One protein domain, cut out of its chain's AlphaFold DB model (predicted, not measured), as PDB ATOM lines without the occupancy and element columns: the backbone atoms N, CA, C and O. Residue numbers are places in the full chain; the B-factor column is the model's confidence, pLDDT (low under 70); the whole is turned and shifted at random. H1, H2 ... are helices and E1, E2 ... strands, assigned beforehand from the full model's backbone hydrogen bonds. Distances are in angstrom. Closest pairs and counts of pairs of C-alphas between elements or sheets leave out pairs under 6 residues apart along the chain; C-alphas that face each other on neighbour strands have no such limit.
ATOM      1  N   THR A  29      26.772 -52.641 -24.070       86.88
ATOM      2  CA  THR A  29      27.881 -52.376 -23.153       86.88
ATOM      3  C   THR A  29      28.439 -50.979 -23.410       86.88
ATOM      4  O   THR A  29      28.974 -50.700 -24.489       86.88
ATOM      5  N   ASN A  30      28.329 -50.107 -22.407       90.06
ATOM      6  CA  ASN A  30      28.921 -48.776 -22.456       90.06
ATOM      7  C   ASN A  30      30.422 -48.857 -22.184       90.06
ATOM      8  O   ASN A  30      30.856 -49.553 -21.265       90.06
ATOM      9  N   THR A  31      31.201 -48.090 -22.935       92.50
ATOM     10  CA  THR A  31      32.651 -47.988 -22.772       92.50
ATOM     11  C   THR A  31      33.051 -46.523 -22.681       92.50
ATOM     12  O   THR A  31      32.500 -45.665 -23.368       92.50
ATOM     13  N   GLN A  32      34.019 -46.226 -21.825       94.94
ATOM     14  CA  GLN A  32      34.660 -44.928 -21.720       94.94
ATOM     15  C   GLN A  32      36.115 -45.042 -22.167       94.94
ATOM     16  O   GLN A  32      36.880 -45.829 -21.612       94.94
ATOM     17  N   ALA A  33      36.507 -44.238 -23.150       94.44
ATOM     18  CA  ALA A  33      37.905 -44.030 -23.496       94.44
ATOM     19  C   ALA A  33      38.433 -42.846 -22.681       94.44
ATOM     20  O   ALA A  33      37.816 -41.780 -22.682       94.44
ATOM     21  N   THR A  34      39.543 -43.039 -21.970       93.81
ATOM     22  CA  THR A  34      40.171 -42.010 -21.132       93.81
ATOM     23  C   THR A  34      41.687 -42.207 -21.047       93.81
ATOM     24  O   THR A  34      42.209 -43.233 -21.496       93.81
ATOM     25  N   GLY A  35      42.377 -41.238 -20.449       91.81
ATOM     26  CA  GLY A  35      43.817 -41.255 -20.217       91.81
ATOM     27  C   GLY A  35      44.619 -40.615 -21.344       91.81
ATOM     28  O   GLY A  35      44.082 -39.889 -22.183       91.81
ATOM     29  N   ASN A  36      45.927 -40.865 -21.319       92.50
ATOM     30  CA  ASN A  36      46.858 -40.358 -22.318       92.50
ATOM     31  C   ASN A  36      46.819 -41.228 -23.567       92.50
ATOM     32  O   ASN A  36      46.763 -42.455 -23.483       92.50
ATOM     33  N   TRP A  37      46.899 -40.569 -24.707       94.25
ATOM     34  CA  TRP A  37      46.993 -41.179 -26.012       94.25
ATOM     35  C   TRP A  37      48.160 -40.573 -26.760       94.25
ATOM     36  O   TRP A  37      48.210 -39.360 -26.970       94.25
ATOM     37  N   GLU A  38      49.082 -41.422 -27.173       92.81
ATOM     38  CA  GLU A  38      50.213 -41.022 -27.991       92.81
ATOM     39  C   GLU A  38      49.889 -41.253 -29.459       92.81
ATOM     40  O   GLU A  38      49.440 -42.338 -29.810       92.81
ATOM     41  N   ALA A  39      50.137 -40.260 -30.309       92.69
ATOM     42  CA  ALA A  39      50.027 -40.362 -31.753       92.69
ATOM     43  C   ALA A  39      51.413 -40.301 -32.404       92.69
ATOM     44  O   ALA A  39      52.187 -39.362 -32.188       92.69
ATOM     45  N   GLN A  40      51.685 -41.287 -33.253       91.69
ATOM     46  CA  GLN A  40      52.867 -41.360 -34.096       91.69
ATOM     47  C   GLN A  40      52.448 -41.213 -35.552       91.69
ATOM     48  O   GLN A  40      51.702 -42.034 -36.095       91.69
ATOM     49  N   LEU A  41      52.914 -40.138 -36.172       91.06
ATOM     50  CA  LEU A  41      52.616 -39.788 -37.548       91.06
ATOM     51  C   LEU A  41      53.781 -40.242 -38.425       91.06
ATOM     52  O   LEU A  41      54.953 -40.049 -38.112       91.06
ATOM     53  N   THR A  42      53.444 -40.858 -39.548       89.44
ATOM     54  CA  THR A  42      54.388 -41.276 -40.585       89.44
ATOM     55  C   THR A  42      54.022 -40.603 -41.901       89.44
ATOM     56  O   THR A  42      52.844 -40.360 -42.172       89.44
ATOM     57  N   GLY A  43      55.026 -40.316 -42.728       84.44
ATOM     58  CA  GLY A  43      54.860 -39.533 -43.952       84.44
ATOM     59  C   GLY A  43      55.192 -38.054 -43.752       84.44
ATOM     60  O   GLY A  43      55.818 -37.672 -42.765       84.44
ATOM     61  N   GLY A  44      54.788 -37.227 -44.716       80.06
ATOM     62  CA  GLY A  44      55.222 -35.834 -44.799       80.06
ATOM     63  C   GLY A  44      56.720 -35.673 -45.083       80.06
ATOM     64  O   GLY A  44      57.468 -36.636 -45.241       80.06
ATOM     65  N   THR A  45      57.153 -34.422 -45.167       76.38
ATOM     66  CA  THR A  45      58.556 -34.038 -45.356       76.38
ATOM     67  C   THR A  45      58.900 -32.902 -44.408       76.38
ATOM     68  O   THR A  45      58.014 -32.169 -43.961       76.38
ATOM     69  N   GLU A  46      60.189 -32.735 -44.111       81.50
ATOM     70  CA  GLU A  46      60.686 -31.632 -43.278       81.50
ATOM     71  C   GLU A  46      59.956 -31.583 -41.921       81.50
ATOM     72  O   GLU A  46      59.805 -32.612 -41.261       81.50
ATOM     73  N   GLN A  47      59.469 -30.411 -41.507       78.88
ATOM     74  CA  GLN A  47      58.823 -30.201 -40.210       78.88
ATOM     75  C   GLN A  47      57.522 -30.999 -40.045       78.88
ATOM     76  O   GLN A  47      57.170 -31.361 -38.925       78.88
ATOM     77  N   ALA A  48      56.836 -31.336 -41.143       77.56
ATOM     78  CA  ALA A  48      55.611 -32.131 -41.083       77.56
ATOM     79  C   ALA A  48      55.867 -33.595 -40.675       77.56
ATOM     80  O   ALA A  48      54.982 -34.231 -40.113       77.56
ATOM     81  N   SER A  49      57.078 -34.120 -40.907       80.38
ATOM     82  CA  SER A  49      57.451 -35.493 -40.521       80.38
ATOM     83  C   SER A  49      57.776 -35.667 -39.030       80.38
ATOM     84  O   SER A  49      58.031 -36.783 -38.585       80.38
ATOM     85  N   LEU A  50      57.772 -34.581 -38.249       81.50
ATOM     86  CA  LEU A  50      58.175 -34.583 -36.836       81.50
ATOM     87  C   LEU A  50      56.986 -34.519 -35.860       81.50
ATOM     88  O   LEU A  50      57.190 -34.526 -34.646       81.50
ATOM     89  N   LEU A  51      55.750 -34.472 -36.369       87.00
ATOM     90  CA  LEU A  51      54.533 -34.074 -35.642       87.00
ATOM     91  C   LEU A  51      53.942 -35.129 -34.689       87.00
ATOM     92  O   LEU A  51      52.727 -35.201 -34.518       87.00
ATOM     93  N   ASN A  52      54.772 -35.925 -34.025       89.38
ATOM     94  CA  ASN A  52      54.300 -36.837 -32.982       89.38
ATOM     95  C   ASN A  52      53.840 -36.045 -31.750       89.38
ATOM     96  O   ASN A  52      54.472 -35.051 -31.369       89.38
ATOM     97  N   PHE A  53      52.777 -36.500 -31.092       90.62
ATOM     98  CA  PHE A  53      52.210 -35.814 -29.930       90.62
ATOM     99  C   PHE A  53      51.565 -36.766 -28.930       90.62
ATOM    100  O   PHE A  53      51.254 -37.914 -29.240       90.62
ATOM    101  N   VAL A  54      51.296 -36.240 -27.740       92.00
ATOM    102  CA  VAL A  54      50.427 -36.852 -26.738       92.00
ATOM    103  C   VAL A  54      49.197 -35.977 -26.518       92.00
ATOM    104  O   VAL A  54      49.276 -34.747 -26.525       92.00
ATOM    105  N   THR A  55      48.044 -36.603 -26.319       93.06
ATOM    106  CA  THR A  55      46.809 -35.928 -25.920       93.06
ATOM    107  C   THR A  55      46.087 -36.710 -24.837       93.06
ATOM    108  O   THR A  55      46.148 -37.933 -24.788       93.06
ATOM    109  N   THR A  56      45.385 -36.006 -23.962       94.00
ATOM    110  CA  THR A  56      44.552 -36.595 -22.918       94.00
ATOM    111  C   THR A  56      43.119 -36.189 -23.200       94.00
ATOM    112  O   THR A  56      42.827 -34.997 -23.293       94.00
ATOM    113  N   PHE A  57      42.217 -37.157 -23.334       95.50
ATOM    114  CA  PHE A  57      40.798 -36.872 -23.520       95.50
ATOM    115  C   PHE A  57      39.915 -37.887 -22.814       95.50
ATOM    116  O   PHE A  57      40.377 -38.940 -22.385       95.50
ATOM    117  N   THR A  58      38.625 -37.575 -22.703       96.00
ATOM    118  CA  THR A  58      37.594 -38.531 -22.288       96.00
ATOM    119  C   THR A  58      36.387 -38.493 -23.223       96.00
ATOM    120  O   THR A  58      35.978 -37.422 -23.670       96.00
ATOM    121  N   VAL A  59      35.813 -39.663 -23.506       95.69
ATOM    122  CA  VAL A  59      34.569 -39.837 -24.275       95.69
ATOM    123  C   VAL A  59      33.896 -41.156 -23.882       95.69
ATOM    124  O   VAL A  59      34.577 -42.142 -23.602       95.69
ATOM    125  N   THR A  60      32.563 -41.191 -23.869       94.75
ATOM    126  CA  THR A  60      31.776 -42.397 -23.569       94.75
ATOM    127  C   THR A  60      30.941 -42.775 -24.787       94.75
ATOM    128  O   THR A  60      30.081 -41.994 -25.185       94.75
ATOM    129  N   ASN A  61      31.175 -43.964 -25.347       90.62
ATOM    130  CA  ASN A  61      30.621 -44.501 -26.602       90.62
ATOM    131  C   ASN A  61      30.809 -43.608 -27.834       90.62
ATOM    132  O   ASN A  61      31.514 -43.969 -28.767       90.62
ATOM    133  N   SER A  62      30.152 -42.454 -27.867       94.44
ATOM    134  CA  SER A  62      30.154 -41.551 -29.007       94.44
ATOM    135  C   SER A  62      29.977 -40.108 -28.567       94.44
ATOM    136  O   SER A  62      29.183 -39.831 -27.669       94.44
ATOM    137  N   GLY A  63      30.642 -39.184 -29.250       95.31
ATOM    138  CA  GLY A  63      30.477 -37.757 -29.009       95.31
ATOM    139  C   GLY A  63      31.766 -36.968 -29.205       95.31
ATOM    140  O   GLY A  63      32.770 -37.527 -29.660       95.31
ATOM    141  N   PRO A  64      31.732 -35.663 -28.886       97.06
ATOM    142  CA  PRO A  64      32.930 -34.844 -28.876       97.06
ATOM    143  C   PRO A  64      33.894 -35.320 -27.786       97.06
ATOM    144  O   PRO A  64      33.481 -35.778 -26.717       97.06
ATOM    145  N   LEU A  65      35.188 -35.190 -28.056       96.69
ATOM    146  CA  LEU A  65      36.234 -35.472 -27.082       96.69
ATOM    147  C   LEU A  65      36.300 -34.344 -26.048       96.69
ATOM    148  O   LEU A  65      36.416 -33.173 -26.407       96.69
ATOM    149  N   SER A  66      36.292 -34.696 -24.763       96.75
ATOM    150  CA  SER A  66      36.664 -33.768 -23.694       96.75
ATOM    151  C   SER A  66      38.182 -33.793 -23.532       96.75
ATOM    152  O   SER A  66      38.703 -34.644 -22.811       96.75
ATOM    153  N   VAL A  67      38.891 -32.939 -24.275       94.62
ATOM    154  CA  VAL A  67      40.362 -32.875 -24.276       94.62
ATOM    155  C   VAL A  67      40.849 -32.038 -23.093       94.62
ATOM    156  O   VAL A  67      40.464 -30.881 -22.943       94.62
ATOM    157  N   THR A  68      41.703 -32.619 -22.255       93.62
ATOM    158  CA  THR A  68      42.251 -31.986 -21.042       93.62
ATOM    159  C   THR A  68      43.755 -31.736 -21.120       93.62
ATOM    160  O   THR A  68      44.294 -31.013 -20.286       93.62
ATOM    161  N   GLY A  69      44.435 -32.311 -22.115       90.25
ATOM    162  CA  GLY A  69      45.871 -32.156 -22.306       90.25
ATOM    163  C   GLY A  69      46.290 -32.399 -23.749       90.25
ATOM    164  O   GLY A  69      45.703 -33.223 -24.457       90.25
ATOM    165  N   PHE A  70      47.313 -31.676 -24.189       91.50
ATOM    166  CA  PHE A  70      47.932 -31.849 -25.496       91.50
ATOM    167  C   PHE A  70      49.372 -31.335 -25.479       91.50
ATOM    168  O   PHE A  70      49.648 -30.298 -24.874       91.50
ATOM    169  N   GLY A  71      50.272 -32.031 -26.169       88.25
ATOM    170  CA  GLY A  71      51.634 -31.563 -26.394       88.25
ATOM    171  C   GLY A  71      52.336 -32.328 -27.510       88.25
ATOM    172  O   GLY A  71      52.314 -33.557 -27.536       88.25
ATOM    173  N   PHE A  72      52.988 -31.601 -28.416       87.25
ATOM    174  CA  PHE A  72      53.903 -32.187 -29.396       87.25
ATOM    175  C   PHE A  72      55.219 -32.597 -28.727       87.25
ATOM    176  O   PHE A  72      55.739 -31.864 -27.885       87.25
ATOM    177  N   PHE A  73      55.799 -33.725 -29.147       81.25
ATOM    178  CA  PHE A  73      57.160 -34.099 -28.741       81.25
ATOM    179  C   PHE A  73      58.211 -33.250 -29.459       81.25
ATOM    180  O   PHE A  73      59.206 -32.860 -28.858       81.25
ATOM    181  N   ASN A  74      57.969 -32.943 -30.735       71.06
ATOM    182  CA  ASN A  74      58.816 -32.080 -31.549       71.06
ATOM    183  C   ASN A  74      57.926 -31.052 -32.255       71.06
ATOM    184  O   ASN A  74      57.401 -31.297 -33.341       71.06
ATOM    185  N   ALA A  75      57.715 -29.905 -31.615       68.31
ATOM    186  CA  ALA A  75      57.020 -28.795 -32.252       68.31
ATOM    187  C   ALA A  75      57.945 -28.156 -33.300       68.31
ATOM    188  O   ALA A  75      58.997 -27.608 -32.969       68.31
ATOM    189  N   GLY A  76      57.569 -28.290 -34.571       72.19
ATOM    190  CA  GLY A  76      58.248 -27.652 -35.697       72.19
ATOM    191  C   GLY A  76      57.714 -26.249 -35.988       72.19
ATOM    192  O   GLY A  76      56.904 -25.711 -35.249       72.19
ATOM    193  N   SER A  77      58.083 -25.662 -37.128       80.19
ATOM    194  CA  SER A  77      57.559 -24.346 -37.553       80.19
ATOM    195  C   SER A  77      56.033 -24.310 -37.747       80.19
ATOM    196  O   SER A  77      55.426 -23.239 -37.738       80.19
ATOM    197  N   CYS A  78      55.402 -25.474 -37.909       81.81
ATOM    198  CA  CYS A  78      53.963 -25.605 -38.101       81.81
ATOM    199  C   CYS A  78      53.130 -25.273 -36.857       81.81
ATOM    200  O   CYS A  78      52.011 -24.785 -37.018       81.81
ATOM    201  N   PHE A  79      53.661 -25.525 -35.657       87.44
ATOM    202  CA  PHE A  79      52.929 -25.466 -34.388       87.44
ATOM    203  C   PHE A  79      53.803 -24.861 -33.293       87.44
ATOM    204  O   PHE A  79      55.017 -25.049 -33.287       87.44
ATOM    205  N   ALA A  80      53.207 -24.125 -32.362       76.19
ATOM    206  CA  ALA A  80      53.976 -23.429 -31.339       76.19
ATOM    207  C   ALA A  80      54.147 -24.295 -30.080       76.19
ATOM    208  O   ALA A  80      53.256 -25.038 -29.672       76.19
ATOM    209  N   THR A  81      55.302 -24.177 -29.419       66.81
ATOM    210  CA  THR A  81      55.501 -24.729 -28.072       66.81
ATOM    211  C   THR A  81      54.890 -23.791 -27.034       66.81
ATOM    212  O   THR A  81      55.279 -22.625 -26.964       66.81
ATOM    213  N   GLY A  82      53.994 -24.291 -26.183       64.19
ATOM    214  CA  GLY A  82      53.484 -23.535 -25.038       64.19
ATOM    215  C   GLY A  82      52.107 -23.993 -24.572       64.19
ATOM    216  O   GLY A  82      51.375 -24.670 -25.294       64.19
ATOM    217  N   THR A  83      51.737 -23.612 -23.350       64.50
ATOM    218  CA  THR A  83      50.403 -23.880 -22.805       64.50
ATOM    219  C   THR A  83      49.355 -23.133 -23.630       64.50
ATOM    220  O   THR A  83      49.464 -21.922 -23.803       64.50
ATOM    221  N   ASN A  84      48.332 -23.840 -24.117       68.69
ATOM    222  CA  ASN A  84      47.240 -23.287 -24.936       68.69
ATOM    223  C   ASN A  84      47.670 -22.682 -26.288       68.69
ATOM    224  O   ASN A  84      46.919 -21.904 -26.872       68.69
ATOM    225  N   ALA A  85      48.853 -23.031 -26.803       82.44
ATOM    226  CA  ALA A  85      49.268 -22.640 -28.155       82.44
ATOM    227  C   ALA A  85      48.391 -23.281 -29.251       82.44
ATOM    228  O   ALA A  85      48.286 -22.774 -30.369       82.44
ATOM    229  N   GLU A  86      47.734 -24.384 -28.898       89.19
ATOM    230  CA  GLU A  86      47.012 -25.265 -29.797       89.19
ATOM    231  C   GLU A  86      45.591 -25.490 -29.274       89.19
ATOM    232  O   GLU A  86      45.383 -25.749 -28.086       89.19
ATOM    233  N   THR A  87      44.602 -25.402 -30.163       92.56
ATOM    234  CA  THR A  87      43.222 -25.810 -29.878       92.56
ATOM    235  C   THR A  87      43.002 -27.207 -30.427       92.56
ATOM    236  O   THR A  87      43.183 -27.436 -31.622       92.56
ATOM    237  N   VAL A  88      42.583 -28.135 -29.569       94.25
ATOM    238  CA  VAL A  88      42.357 -29.532 -29.945       94.25
ATOM    239  C   VAL A  88      40.884 -29.866 -29.811       94.25
ATOM    240  O   VAL A  88      40.277 -29.671 -28.761       94.25
ATOM    241  N   THR A  89      40.314 -30.390 -30.888       96.50
ATOM    242  CA  THR A  89      38.930 -30.863 -30.943       96.50
ATOM    243  C   THR A  89      38.889 -32.236 -31.590       96.50
ATOM    244  O   THR A  89      39.848 -32.663 -32.228       96.50
ATOM    245  N   GLY A  90      37.785 -32.951 -31.435       96.50
ATOM    246  CA  GLY A  90      37.626 -34.240 -32.082       96.50
ATOM    247  C   GLY A  90      36.319 -34.904 -31.715       96.50
ATOM    248  O   GLY A  90      35.614 -34.459 -30.805       96.50
ATOM    249  N   ASN A  91      36.040 -36.008 -32.390       96.50
ATOM    250  CA  ASN A  91      34.907 -36.869 -32.107       96.50
ATOM    251  C   ASN A  91      35.362 -38.322 -32.101       96.50
ATOM    252  O   ASN A  91      36.224 -38.727 -32.878       96.50
ATOM    253  N   ALA A  92      34.725 -39.131 -31.265       95.69
ATOM    254  CA  ALA A  92      34.836 -40.576 -31.350       95.69
ATOM    255  C   ALA A  92      33.452 -41.202 -31.459       95.69
ATOM    256  O   ALA A  92      32.448 -40.611 -31.054       95.69
ATOM    257  N   SER A  93      33.414 -42.411 -32.001       94.44
ATOM    258  CA  SER A  93      32.247 -43.283 -31.964       94.44
ATOM    259  C   SER A  93      32.729 -44.720 -31.940       94.44
ATOM    260  O   SER A  93      33.481 -45.124 -32.823       94.44
ATOM    261  N   PHE A  94      32.342 -45.483 -30.929       91.12
ATOM    262  CA  PHE A  94      32.770 -46.859 -30.754       91.12
ATOM    263  C   PHE A  94      31.657 -47.723 -30.178       91.12
ATOM    264  O   PHE A  94      30.801 -47.287 -29.409       91.12
ATOM    265  N   THR A  95      31.695 -48.984 -30.579       91.94
ATOM    266  CA  THR A  95      30.753 -50.029 -30.200       91.94
ATOM    267  C   THR A  95      31.502 -51.141 -29.497       91.94
ATOM    268  O   THR A  95      32.588 -51.526 -29.933       91.94
ATOM    269  N   THR A  96      30.896 -51.692 -28.452       93.81
ATOM    270  CA  THR A  96      31.439 -52.838 -27.721       93.81
ATOM    271  C   THR A  96      30.634 -54.080 -28.077       93.81
ATOM    272  O   THR A  96      29.406 -54.069 -27.973       93.81
ATOM    273  N   SER A  97      31.304 -55.146 -28.507       90.94
ATOM    274  CA  SER A  97      30.675 -56.434 -28.792       90.94
ATOM    275  C   SER A  97      30.317 -57.188 -27.503       90.94
ATOM    276  O   SER A  97      30.761 -56.848 -26.407       90.94
ATOM    277  N   SER A  98      29.571 -58.287 -27.638       87.12
ATOM    278  CA  SER A  98      29.293 -59.221 -26.535       87.12
ATOM    279  C   SER A  98      30.536 -59.948 -26.006       87.12
ATOM    280  O   SER A  98      30.500 -60.505 -24.915       87.12
ATOM    281  N   THR A  99      31.637 -59.939 -26.764       88.62
ATOM    282  CA  THR A  99      32.946 -60.479 -26.364       88.62
ATOM    283  C   THR A  99      33.877 -59.395 -25.828       88.62
ATOM    284  O   THR A  99      35.085 -59.610 -25.757       88.62
ATOM    285  N   ASN A 100      33.331 -58.225 -25.479       92.06
ATOM    286  CA  ASN A 100      34.057 -57.078 -24.939       92.06
ATOM    287  C   ASN A 100      35.082 -56.443 -25.893       92.06
ATOM    288  O   ASN A 100      35.928 -55.651 -25.471       92.06
ATOM    289  N   THR A 101      35.001 -56.753 -27.185       93.69
ATOM    290  CA  THR A 101      35.830 -56.128 -28.218       93.69
ATOM    291  C   THR A 101      35.250 -54.767 -28.565       93.69
ATOM    292  O   THR A 101      34.056 -54.656 -28.836       93.69
ATOM    293  N   VAL A 102      36.087 -53.735 -28.575       94.62
ATOM    294  CA  VAL A 102      35.691 -52.380 -28.957       94.62
ATOM    295  C   VAL A 102      36.159 -52.114 -30.377       94.62
ATOM    296  O   VAL A 102      37.322 -52.355 -30.691       94.62
ATOM    297  N   THR A 103      35.268 -51.603 -31.223       94.50
ATOM    298  CA  THR A 103      35.589 -51.121 -32.573       94.50
ATOM    299  C   THR A 103      34.998 -49.741 -32.797       94.50
ATOM    300  O   THR A 103      33.892 -49.476 -32.321       94.50
ATOM    301  N   GLY A 104      35.669 -48.870 -33.545       94.19
ATOM    302  CA  GLY A 104      35.124 -47.540 -33.796       94.19
ATOM    303  C   GLY A 104      35.948 -46.630 -34.691       94.19
ATOM    304  O   GLY A 104      36.871 -47.041 -35.392       94.19
ATOM    305  N   THR A 105      35.601 -45.357 -34.630       95.56
ATOM    306  CA  THR A 105      36.235 -44.269 -35.366       95.56
ATOM    307  C   THR A 105      36.675 -43.173 -34.412       95.56
ATOM    308  O   THR A 105      36.021 -42.930 -33.392       95.56
ATOM    309  N   LEU A 106      37.735 -42.472 -34.792       96.25
ATOM    310  CA  LEU A 106      38.236 -41.288 -34.105       96.25
ATOM    311  C   LEU A 106      38.588 -40.231 -35.149       96.25
ATOM    312  O   LEU A 106      39.220 -40.537 -36.163       96.25
ATOM    313  N   THR A 107      38.206 -38.990 -34.877       96.81
ATOM    314  CA  THR A 107      38.719 -37.808 -35.563       96.81
ATOM    315  C   THR A 107      39.312 -36.853 -34.544       96.81
ATOM    316  O   THR A 107      38.773 -36.681 -33.448       96.81
ATOM    317  N   LEU A 108      40.427 -36.230 -34.907       97.44
ATOM    318  CA  LEU A 108      41.092 -35.212 -34.104       97.44
ATOM    319  C   LEU A 108      41.517 -34.071 -35.024       97.44
ATOM    320  O   LEU A 108      42.043 -34.314 -36.107       97.44
ATOM    321  N   THR A 109      41.332 -32.839 -34.578       97.62
ATOM    322  CA  THR A 109      41.816 -31.640 -35.256       97.62
ATOM    323  C   THR A 109      42.591 -30.798 -34.258       97.62
ATOM    324  O   THR A 109      42.054 -30.419 -33.215       97.62
ATOM    325  N   VAL A 110      43.841 -30.505 -34.598       95.12
ATOM    326  CA  VAL A 110      44.738 -29.609 -33.870       95.12
ATOM    327  C   VAL A 110      44.899 -28.346 -34.703       95.12
ATOM    328  O   VAL A 110      45.354 -28.410 -35.845       95.12
ATOM    329  N   THR A 111      44.525 -27.207 -34.136       94.44
ATOM    330  CA  THR A 111      44.614 -25.904 -34.795       94.44
ATOM    331  C   THR A 111      45.546 -24.993 -34.014       94.44
ATOM    332  O   THR A 111      45.285 -24.703 -32.843       94.44
ATOM    333  N   SER A 112      46.570 -24.476 -34.692       91.12
ATOM    334  CA  SER A 112      47.487 -23.503 -34.109       91.12
ATOM    335  C   SER A 112      46.820 -22.159 -33.927       91.12
ATOM    336  O   SER A 112      46.413 -21.519 -34.899       91.12
ATOM    337  N   ALA A 113      46.760 -21.700 -32.677       86.12
ATOM    338  CA  ALA A 113      46.279 -20.362 -32.355       86.12
ATOM    339  C   ALA A 113      47.260 -19.279 -32.832       86.12
ATOM    340  O   ALA A 113      46.856 -18.144 -33.073       86.12
ATOM    341  N   THR A 114      48.543 -19.623 -32.970       84.50
ATOM    342  CA  THR A 114      49.595 -18.684 -33.379       84.50
ATOM    343  C   THR A 114      49.708 -18.584 -34.895       84.50
ATOM    344  O   THR A 114      49.733 -17.482 -35.437       84.50
ATOM    345  N   ASN A 115      49.759 -19.729 -35.579       85.31
ATOM    346  CA  ASN A 115      50.129 -19.781 -36.993       85.31
ATOM    347  C   ASN A 115      48.960 -20.142 -37.916       85.31
ATOM    348  O   ASN A 115      49.105 -20.045 -39.129       85.31
ATOM    349  N   GLY A 116      47.814 -20.576 -37.379       90.25
ATOM    350  CA  GLY A 116      46.647 -20.988 -38.168       90.25
ATOM    351  C   GLY A 116      46.803 -22.320 -38.907       90.25
ATOM    352  O   GLY A 116      45.909 -22.696 -39.661       90.25
ATOM    353  N   SER A 117      47.914 -23.037 -38.712       92.75
ATOM    354  CA  SER A 117      48.096 -24.394 -39.235       92.75
ATOM    355  C   SER A 117      47.068 -25.346 -38.632       92.75
ATOM    356  O   SER A 117      46.758 -25.263 -37.443       92.75
ATOM    357  N   VAL A 118      46.576 -26.278 -39.442       95.25
ATOM    358  CA  VAL A 118      45.572 -27.268 -39.049       95.25
ATOM    359  C   VAL A 118      46.095 -28.662 -39.360       95.25
ATOM    360  O   VAL A 118      46.360 -28.984 -40.518       95.25
ATOM    361  N   LEU A 119      46.225 -29.494 -38.331       95.19
ATOM    362  CA  LEU A 119      46.503 -30.922 -38.448       95.19
ATOM    363  C   LEU A 119      45.217 -31.693 -38.152       95.19
ATOM    364  O   LEU A 119      44.651 -31.578 -37.069       95.19
ATOM    365  N   THR A 120      44.773 -32.502 -39.105       97.00
ATOM    366  CA  THR A 120      43.595 -33.361 -38.965       97.00
ATOM    367  C   THR A 120      44.019 -34.818 -39.011       97.00
ATOM    368  O   THR A 120      44.773 -35.210 -39.896       97.00
ATOM    369  N   LEU A 121      43.520 -35.615 -38.071       96.81
ATOM    370  CA  LEU A 121      43.647 -37.064 -38.016       96.81
ATOM    371  C   LEU A 121      42.249 -37.661 -38.144       96.81
ATOM    372  O   LEU A 121      41.299 -37.188 -37.515       96.81
ATOM    373  N   GLY A 122      42.124 -38.725 -38.922       95.38
ATOM    374  CA  GLY A 122      40.872 -39.449 -39.062       95.38
ATOM    375  C   GLY A 122      41.086 -40.920 -39.369       95.38
ATOM    376  O   GLY A 122      42.024 -41.313 -40.065       95.38
ATOM    377  N   THR A 123      40.182 -41.747 -38.866       92.56
ATOM    378  CA  THR A 123      40.069 -43.144 -39.286       92.56
ATOM    379  C   THR A 123      39.323 -43.213 -40.623       92.56
ATOM    380  O   THR A 123      38.158 -42.800 -40.662       92.56
ATOM    381  N   PRO A 124      39.931 -43.710 -41.717       80.50
ATOM    382  CA  PRO A 124      39.176 -44.007 -42.931       80.50
ATOM    383  C   PRO A 124      38.163 -45.125 -42.648       80.50
ATOM    384  O   PRO A 124      38.311 -45.875 -41.689       80.50
ATOM    385  N   ALA A 125      37.130 -45.255 -43.479       73.94
ATOM    386  CA  ALA A 125      36.276 -46.439 -43.429       73.94
ATOM    387  C   ALA A 125      37.036 -47.651 -44.011       73.94
ATOM    388  O   ALA A 125      37.670 -47.500 -45.059       73.94
ATOM    389  N   PRO A 126      36.953 -48.851 -43.401       80.75
ATOM    390  CA  PRO A 126      36.171 -49.213 -42.211       80.75
ATOM    391  C   PRO A 126      36.825 -48.785 -40.884       80.75
ATOM    392  O   PRO A 126      38.028 -48.592 -40.823       80.75
ATOM    393  N   ALA A 127      36.021 -48.697 -39.817       81.50
ATOM    394  CA  ALA A 127      36.435 -48.375 -38.445       81.50
ATOM    395  C   ALA A 127      37.724 -49.098 -38.002       81.50
ATOM    396  O   ALA A 127      37.779 -50.328 -37.985       81.50
ATOM    397  N   THR A 128      38.740 -48.330 -37.609       89.06
ATOM    398  CA  THR A 128      40.084 -48.821 -37.262       89.06
ATOM    399  C   THR A 128      40.492 -48.551 -35.814       89.06
ATOM    400  O   THR A 128      41.591 -48.941 -35.415       89.06
ATOM    401  N   LEU A 129      39.643 -47.897 -35.010       93.06
ATOM    402  CA  LEU A 129      39.820 -47.900 -33.559       93.06
ATOM    403  C   LEU A 129      39.494 -49.298 -33.050       93.06
ATOM    404  O   LEU A 129      38.432 -49.832 -33.368       93.06
ATOM    405  N   THR A 130      40.380 -49.863 -32.242       94.62
ATOM    406  CA  THR A 130      40.230 -51.174 -31.611       94.62
ATOM    407  C   THR A 130      40.610 -51.117 -30.137       94.62
ATOM    408  O   THR A 130      41.299 -50.195 -29.706       94.62
ATOM    409  N   GLY A 131      40.147 -52.092 -29.359       94.81
ATOM    410  CA  GLY A 131      40.562 -52.292 -27.974       94.81
ATOM    411  C   GLY A 131      39.645 -53.262 -27.241       94.81
ATOM    412  O   GLY A 131      38.852 -53.986 -27.854       94.81
ATOM    413  N   THR A 132      39.734 -53.261 -25.918       95.06
ATOM    414  CA  THR A 132      38.918 -54.102 -25.038       95.06
ATOM    415  C   THR A 132      38.226 -53.270 -23.971       95.06
ATOM    416  O   THR A 132      38.809 -52.332 -23.430       95.06
ATOM    417  N   SER A 133      36.987 -53.621 -23.645       96.00
ATOM    418  CA  SER A 133      36.241 -53.027 -22.534       96.00
ATOM    419  C   SER A 133      36.106 -54.027 -21.391       96.00
ATOM    420  O   SER A 133      36.038 -55.229 -21.614       96.00
ATOM    421  N   ASN A 134      36.038 -53.554 -20.155       94.38
ATOM    422  CA  ASN A 134      35.612 -54.370 -19.009       94.38
ATOM    423  C   ASN A 134      34.159 -54.070 -18.593       94.38
ATOM    424  O   ASN A 134      33.740 -54.431 -17.493       94.38
ATOM    425  N   GLY A 135      33.416 -53.360 -19.444       90.50
ATOM    426  CA  GLY A 135      32.036 -52.978 -19.187       90.50
ATOM    427  C   GLY A 135      31.087 -54.165 -19.232       90.50
ATOM    428  O   GLY A 135      31.387 -55.223 -19.782       90.50
ATOM    429  N   THR A 136      29.900 -53.956 -18.684       89.56
ATOM    430  CA  THR A 136      28.775 -54.884 -18.816       89.56
ATOM    431  C   THR A 136      27.564 -54.131 -19.358       89.56
ATOM    432  O   THR A 136      27.614 -52.923 -19.592       89.56
ATOM    433  N   THR A 137      26.437 -54.818 -19.529       86.25
ATOM    434  CA  THR A 137      25.172 -54.167 -19.897       86.25
ATOM    435  C   THR A 137      24.647 -53.216 -18.814       86.25
ATOM    436  O   THR A 137      23.786 -52.389 -19.098       86.25
ATOM    437  N   THR A 138      25.157 -53.300 -17.580       86.81
ATOM    438  CA  THR A 138      24.728 -52.460 -16.448       86.81
ATOM    439  C   THR A 138      25.824 -51.539 -15.917       86.81
ATOM    440  O   THR A 138      25.533 -50.641 -15.128       86.81
ATOM    441  N   THR A 139      27.074 -51.719 -16.349       90.25
ATOM    442  CA  THR A 139      28.222 -50.935 -15.883       90.25
ATOM    443  C   THR A 139      29.022 -50.386 -17.056       90.25
ATOM    444  O   THR A 139      29.438 -51.129 -17.944       90.25
ATOM    445  N   THR A 140      29.285 -49.079 -17.045       93.31
ATOM    446  CA  THR A 140      30.208 -48.465 -18.006       93.31
ATOM    447  C   THR A 140      31.618 -48.984 -17.754       93.31
ATOM    448  O   THR A 140      32.155 -48.815 -16.660       93.31
ATOM    449  N   GLY A 141      32.203 -49.617 -18.765       94.12
ATOM    450  CA  GLY A 141      33.581 -50.081 -18.741       94.12
ATOM    451  C   GLY A 141      34.579 -49.002 -19.122       94.12
ATOM    452  O   GLY A 141      34.224 -47.957 -19.667       94.12
ATOM    453  N   SER A 142      35.851 -49.295 -18.899       95.38
ATOM    454  CA  SER A 142      36.978 -48.526 -19.413       95.38
ATOM    455  C   SER A 142      37.568 -49.230 -20.629       95.38
ATOM    456  O   SER A 142      37.778 -50.446 -20.614       95.38
ATOM    457  N   LEU A 143      37.859 -48.458 -21.675       95.56
ATOM    458  CA  LEU A 143      38.676 -48.923 -22.783       95.56
ATOM    459  C   LEU A 143      40.089 -49.218 -22.271       95.56
ATOM    460  O   LEU A 143      40.652 -48.450 -21.488       95.56
ATOM    461  N   SER A 144      40.642 -50.321 -22.747       93.94
ATOM    462  CA  SER A 144      42.016 -50.765 -22.537       93.94
ATOM    463  C   SER A 144      42.593 -51.236 -23.867       93.94
ATOM    464  O   SER A 144      41.843 -51.673 -24.747       93.94
ATOM    465  N   ASN A 145      43.919 -51.154 -24.013       92.00
ATOM    466  CA  ASN A 145      44.628 -51.512 -25.247       92.00
ATOM    467  C   ASN A 145      44.066 -50.782 -26.479       92.00
ATOM    468  O   ASN A 145      43.966 -51.359 -27.562       92.00
ATOM    469  N   GLY A 146      43.630 -49.531 -26.292       93.62
ATOM    470  CA  GLY A 146      43.089 -48.710 -27.361       93.62
ATOM    471  C   GLY A 146      44.139 -48.440 -28.437       93.62
ATOM    472  O   GLY A 146      45.176 -47.856 -28.135       93.62
ATOM    473  N   ILE A 147      43.863 -48.828 -29.680       93.75
ATOM    474  CA  ILE A 147      44.711 -48.542 -30.845       93.75
ATOM    475  C   ILE A 147      43.843 -47.929 -31.933       93.75
ATOM    476  O   ILE A 147      42.785 -48.464 -32.258       93.75
ATOM    477  N   VAL A 148      44.305 -46.839 -32.532       94.69
ATOM    478  CA  VAL A 148      43.694 -46.197 -33.694       94.69
ATOM    479  C   VAL A 148      44.726 -46.143 -34.804       94.69
ATOM    480  O   VAL A 148      45.824 -45.638 -34.602       94.69
ATOM    481  N   VAL A 149      44.371 -46.626 -35.988       93.31
ATOM    482  CA  VAL A 149      45.200 -46.479 -37.189       93.31
ATOM    483  C   VAL A 149      44.437 -45.641 -38.194       93.31
ATOM    484  O   VAL A 149      43.281 -45.928 -38.481       93.31
ATOM    485  N   GLY A 150      45.042 -44.608 -38.754       94.94
ATOM    486  CA  GLY A 150      44.318 -43.759 -39.689       94.94
ATOM    487  C   GLY A 150      45.217 -42.943 -40.585       94.94
ATOM    488  O   GLY A 150      46.403 -43.232 -40.743       94.94
ATOM    489  N   GLN A 151      44.618 -41.923 -41.181       95.25
ATOM    490  CA  GLN A 151      45.299 -40.968 -42.036       95.25
ATOM    491  C   GLN A 151      45.298 -39.591 -41.398       95.25
ATOM    492  O   GLN A 151      44.378 -39.225 -40.663       95.25
ATOM    493  N   TRP A 152      46.336 -38.827 -41.699       95.94
ATOM    494  CA  TRP A 152      46.437 -37.442 -41.284       95.94
ATOM    495  C   TRP A 152      46.693 -36.530 -42.477       95.94
ATOM    496  O   TRP A 152      47.245 -36.946 -43.500       95.94
ATOM    497  N   SER A 153      46.303 -35.271 -42.324       95.31
ATOM    498  CA  SER A 153      46.597 -34.188 -43.257       95.31
ATOM    499  C   SER A 153      46.956 -32.919 -42.499       95.31
ATOM    500  O   SER A 153      46.303 -32.578 -41.515       95.31
ATOM    501  N   LEU A 154      47.953 -32.202 -42.995       94.44
ATOM    502  CA  LEU A 154      48.394 -30.909 -42.505       94.44
ATOM    503  C   LEU A 154      48.099 -29.847 -43.560       94.44
ATOM    504  O   LEU A 154      48.575 -29.935 -44.694       94.44
ATOM    505  N   SER A 155      47.352 -28.826 -43.161       94.06
ATOM    506  CA  SER A 155      47.213 -27.579 -43.901       94.06
ATOM    507  C   SER A 155      48.012 -26.500 -43.174       94.06
ATOM    508  O   SER A 155      47.664 -26.171 -42.039       94.06
ATOM    509  N   PRO A 156      49.070 -25.936 -43.774       91.62
ATOM    510  CA  PRO A 156      49.791 -24.835 -43.162       91.62
ATOM    511  C   PRO A 156      48.905 -23.590 -43.125       91.62
ATOM    512  O   PRO A 156      48.056 -23.386 -43.998       91.62
ATOM    513  N   GLY A 157      49.105 -22.754 -42.112       89.19
ATOM    514  CA  GLY A 157      48.490 -21.436 -42.093       89.19
ATOM    515  C   GLY A 157      49.174 -20.459 -43.050       89.19
ATOM    516  O   GLY A 157      50.226 -20.730 -43.635       89.19
ATOM    517  N   SER A 158      48.568 -19.288 -43.216       85.25
ATOM    518  CA  SER A 158      49.085 -18.245 -44.099       85.25
ATOM    519  C   SER A 158      50.462 -17.757 -43.638       85.25
ATOM    520  O   SER A 158      50.636 -17.387 -42.482       85.25
ATOM    521  N   ASN A 159      51.419 -17.669 -44.566       78.88
ATOM    522  CA  ASN A 159      52.770 -17.131 -44.340       78.88
ATOM    523  C   ASN A 159      53.666 -17.943 -43.378       78.88
ATOM    524  O   ASN A 159      54.656 -17.412 -42.871       78.88
ATOM    525  N   VAL A 160      53.375 -19.227 -43.144       83.88
ATOM    526  CA  VAL A 160      54.233 -20.093 -42.319       83.88
ATOM    527  C   VAL A 160      55.364 -20.675 -43.170       83.88
ATOM    528  O   VAL A 160      55.159 -21.565 -43.990       83.88
ATOM    529  N   THR A 161      56.588 -20.180 -42.977       82.75
ATOM    530  CA  THR A 161      57.760 -20.673 -43.721       82.75
ATOM    531  C   THR A 161      58.218 -22.033 -43.186       82.75
ATOM    532  O   THR A 161      58.318 -22.238 -41.976       82.75
ATOM    533  N   GLY A 162      58.508 -22.977 -44.085       80.94
ATOM    534  CA  GLY A 162      58.961 -24.328 -43.726       80.94
ATOM    535  C   GLY A 162      57.863 -25.243 -43.175       80.94
ATOM    536  O   GLY A 162      58.166 -26.348 -42.735       80.94
ATOM    537  N   CYS A 163      56.604 -24.793 -43.179       85.44
ATOM    538  CA  CYS A 163      55.448 -25.648 -42.955       85.44
ATOM    539  C   CYS A 163      54.712 -25.830 -44.281       85.44
ATOM    540  O   CYS A 163      54.080 -24.904 -44.783       85.44
ATOM    541  N   ASN A 164      54.819 -27.022 -44.854       87.38
ATOM    542  CA  ASN A 164      54.197 -27.355 -46.128       87.38
ATOM    543  C   ASN A 164      52.984 -28.257 -45.903       87.38
ATOM    544  O   ASN A 164      52.924 -28.999 -44.922       87.38
ATOM    545  N   SER A 165      52.032 -28.223 -46.838       91.06
ATOM    546  CA  SER A 165      50.951 -29.203 -46.853       91.06
ATOM    547  C   SER A 165      51.521 -30.611 -46.948       91.06
ATOM    548  O   SER A 165      52.405 -30.881 -47.761       91.06
ATOM    549  N   ALA A 166      51.006 -31.507 -46.120       92.50
ATOM    550  CA  ALA A 166      51.477 -32.880 -46.053       92.50
ATOM    551  C   ALA A 166      50.349 -33.816 -45.631       92.50
ATOM    552  O   ALA A 166      49.330 -33.387 -45.092       92.50
ATOM    553  N   SER A 167      50.539 -35.105 -45.871       93.69
ATOM    554  CA  SER A 167      49.637 -36.148 -45.406       93.69
ATOM    555  C   SER A 167      50.394 -37.451 -45.205       93.69
ATOM    556  O   SER A 167      51.532 -37.618 -45.659       93.69
ATOM    557  N   GLY A 168      49.753 -38.384 -44.514       93.06
ATOM    558  CA  GLY A 168      50.323 -39.697 -44.281       93.06
ATOM    559  C   GLY A 168      49.445 -40.562 -43.398       93.06
ATOM    560  O   GLY A 168      48.246 -40.319 -43.256       93.06
ATOM    561  N   ASN A 169      50.061 -41.579 -42.806       93.44
ATOM    562  CA  ASN A 169      49.388 -42.500 -41.898       93.44
ATOM    563  C   ASN A 169      49.771 -42.181 -40.459       93.44
ATOM    564  O   ASN A 169      50.886 -41.725 -40.199       93.44
ATOM    565  N   PHE A 170      48.880 -42.460 -39.517       93.12
ATOM    566  CA  PHE A 170      49.202 -42.401 -38.098       93.12
ATOM    567  C   PHE A 170      48.776 -43.679 -37.388       93.12
ATOM    568  O   PHE A 170      47.840 -44.367 -37.809       93.12
ATOM    569  N   ILE A 171      49.452 -43.951 -36.281       92.94
ATOM    570  CA  ILE A 171      48.998 -44.869 -35.245       92.94
ATOM    571  C   ILE A 171      48.867 -44.083 -33.943       92.94
ATOM    572  O   ILE A 171      49.679 -43.202 -33.667       92.94
ATOM    573  N   MET A 172      47.826 -44.359 -33.168       93.81
ATOM    574  CA  MET A 172      47.582 -43.706 -31.892       93.81
ATOM    575  C   MET A 172      47.184 -44.728 -30.833       93.81
ATOM    576  O   MET A 172      46.291 -45.539 -31.075       93.81
ATOM    577  N   CYS A 173      47.849 -44.706 -29.679       93.88
ATOM    578  CA  CYS A 173      47.769 -45.767 -28.676       93.88
ATOM    579  C   CYS A 173      47.458 -45.208 -27.298       93.88
ATOM    580  O   CYS A 173      48.006 -44.187 -26.884       93.88
ATOM    581  N   GLN A 174      46.589 -45.908 -26.582       94.00
ATOM    582  CA  GLN A 174      46.206 -45.577 -25.220       94.00
ATOM    583  C   GLN A 174      47.288 -46.019 -24.226       94.00
ATOM    584  O   GLN A 174      47.669 -47.185 -24.206       94.00
ATOM    585  N   GLY A 175      47.715 -45.113 -23.346       83.94
ATOM    586  CA  GLY A 175      48.504 -45.422 -22.147       83.94
ATOM    587  C   GLY A 175      49.989 -45.745 -22.353       83.94
ATOM    588  O   GLY A 175      50.708 -45.819 -21.363       83.94
TER     589      GLY A 175
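Overview. This is residues 29 to 175 of the 192 residues of an uncharacterized protein of Acidobacteria bacterium (UniProt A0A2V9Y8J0). The strands wrap round into a flattened, nearly closed barrel: E2, E3 and E5 make one wall, E6, E7 and E8 the opposite wall, and the long E10 with E11 joins the two along one side. On the other side E5 and E6 come near each other without pairing, and short E4, beside E6, runs on into E5; the short helix H1 sits at one end. The printed part has 147 residues with eleven named strands and one named helix, H1, which follows E2 along the chain and comes before E3; the strands make one branched sheet, with E1 and E10 parallel and the other neighbour pairs antiparallel. The class is mostly strand. The whole is compact, with a radius of gyration of the C-alphas of 15.7 A, but elongated, spanning 53 by 28 by 21 A.

Along the chain. E1 is residues 31 to 33, beginning at C-alpha 31 (32.651, -47.988, -22.772), and runs on into E2, residues 36 to 43, 23.1 A long. H1 is residues 46 to 50. E3, residues 53 to 60, is 22.4 A long. E4, residues 62 to 64, runs on into E5, residues 66 to 72. E6, residues 86 to 96, is 31.7 A long, and E7, residues 101 to 112, 35.1 A. E8 is residues 118 to 122 and E9 residues 129 to 133. E10, residues 141 to 155, is 36.4 A long and bends by 72 degrees at residue 145. E11, residues 166 to 174, bends by 54 degrees at residue 169 and ends at C-alpha 174 (46.206, -45.577, -25.220).

Arrangement. The sheet is twisted, with edge strands E4 and E5. E1 is parallel to E10, N 32 to O 141 being 2.8 A, and antiparallel to E3, N 33 to O 59 being 2.9 A. E3 has E1 and E2 on one side and E5 on the other side; E2 and E3 are antiparallel, with N 37 and O 55 within hydrogen-bond range at 2.7 A. E4 is antiparallel to E6, N 63 to O 92 being 2.9 A. The closest C-alphas of E5 and E6, Val 67 and Val 88, are 6.9 A apart. E6, E7 and E8 form a meander, each strand the antiparallel neighbour of the one before; N 95 to O 103 is 2.8 A. E9, E10 and E11 form another; N 148 to O 172 is 2.8 A. E11 is antiparallel to E2, N 40 to O 171 being 2.8 A. H1 is on the sheet at a height of 7.7 A, only just over none of the strands, with 2 of its C-alphas falling on E2. In H1, 0 of 1 O i to N i+4 pairs and 2 of 2 O i to N i+3 pairs are within hydrogen-bond range.

Size, cuts and confidence. The C-alphas of Thr 138 and Thr 161, the two farthest apart, are 53.3 A apart. The printed part has no cut. The link from E5 to E6, residues 73 to 85, is long. The mean pLDDT of the printed part is 89.7; residues 75 and 81 to 84 are under 70.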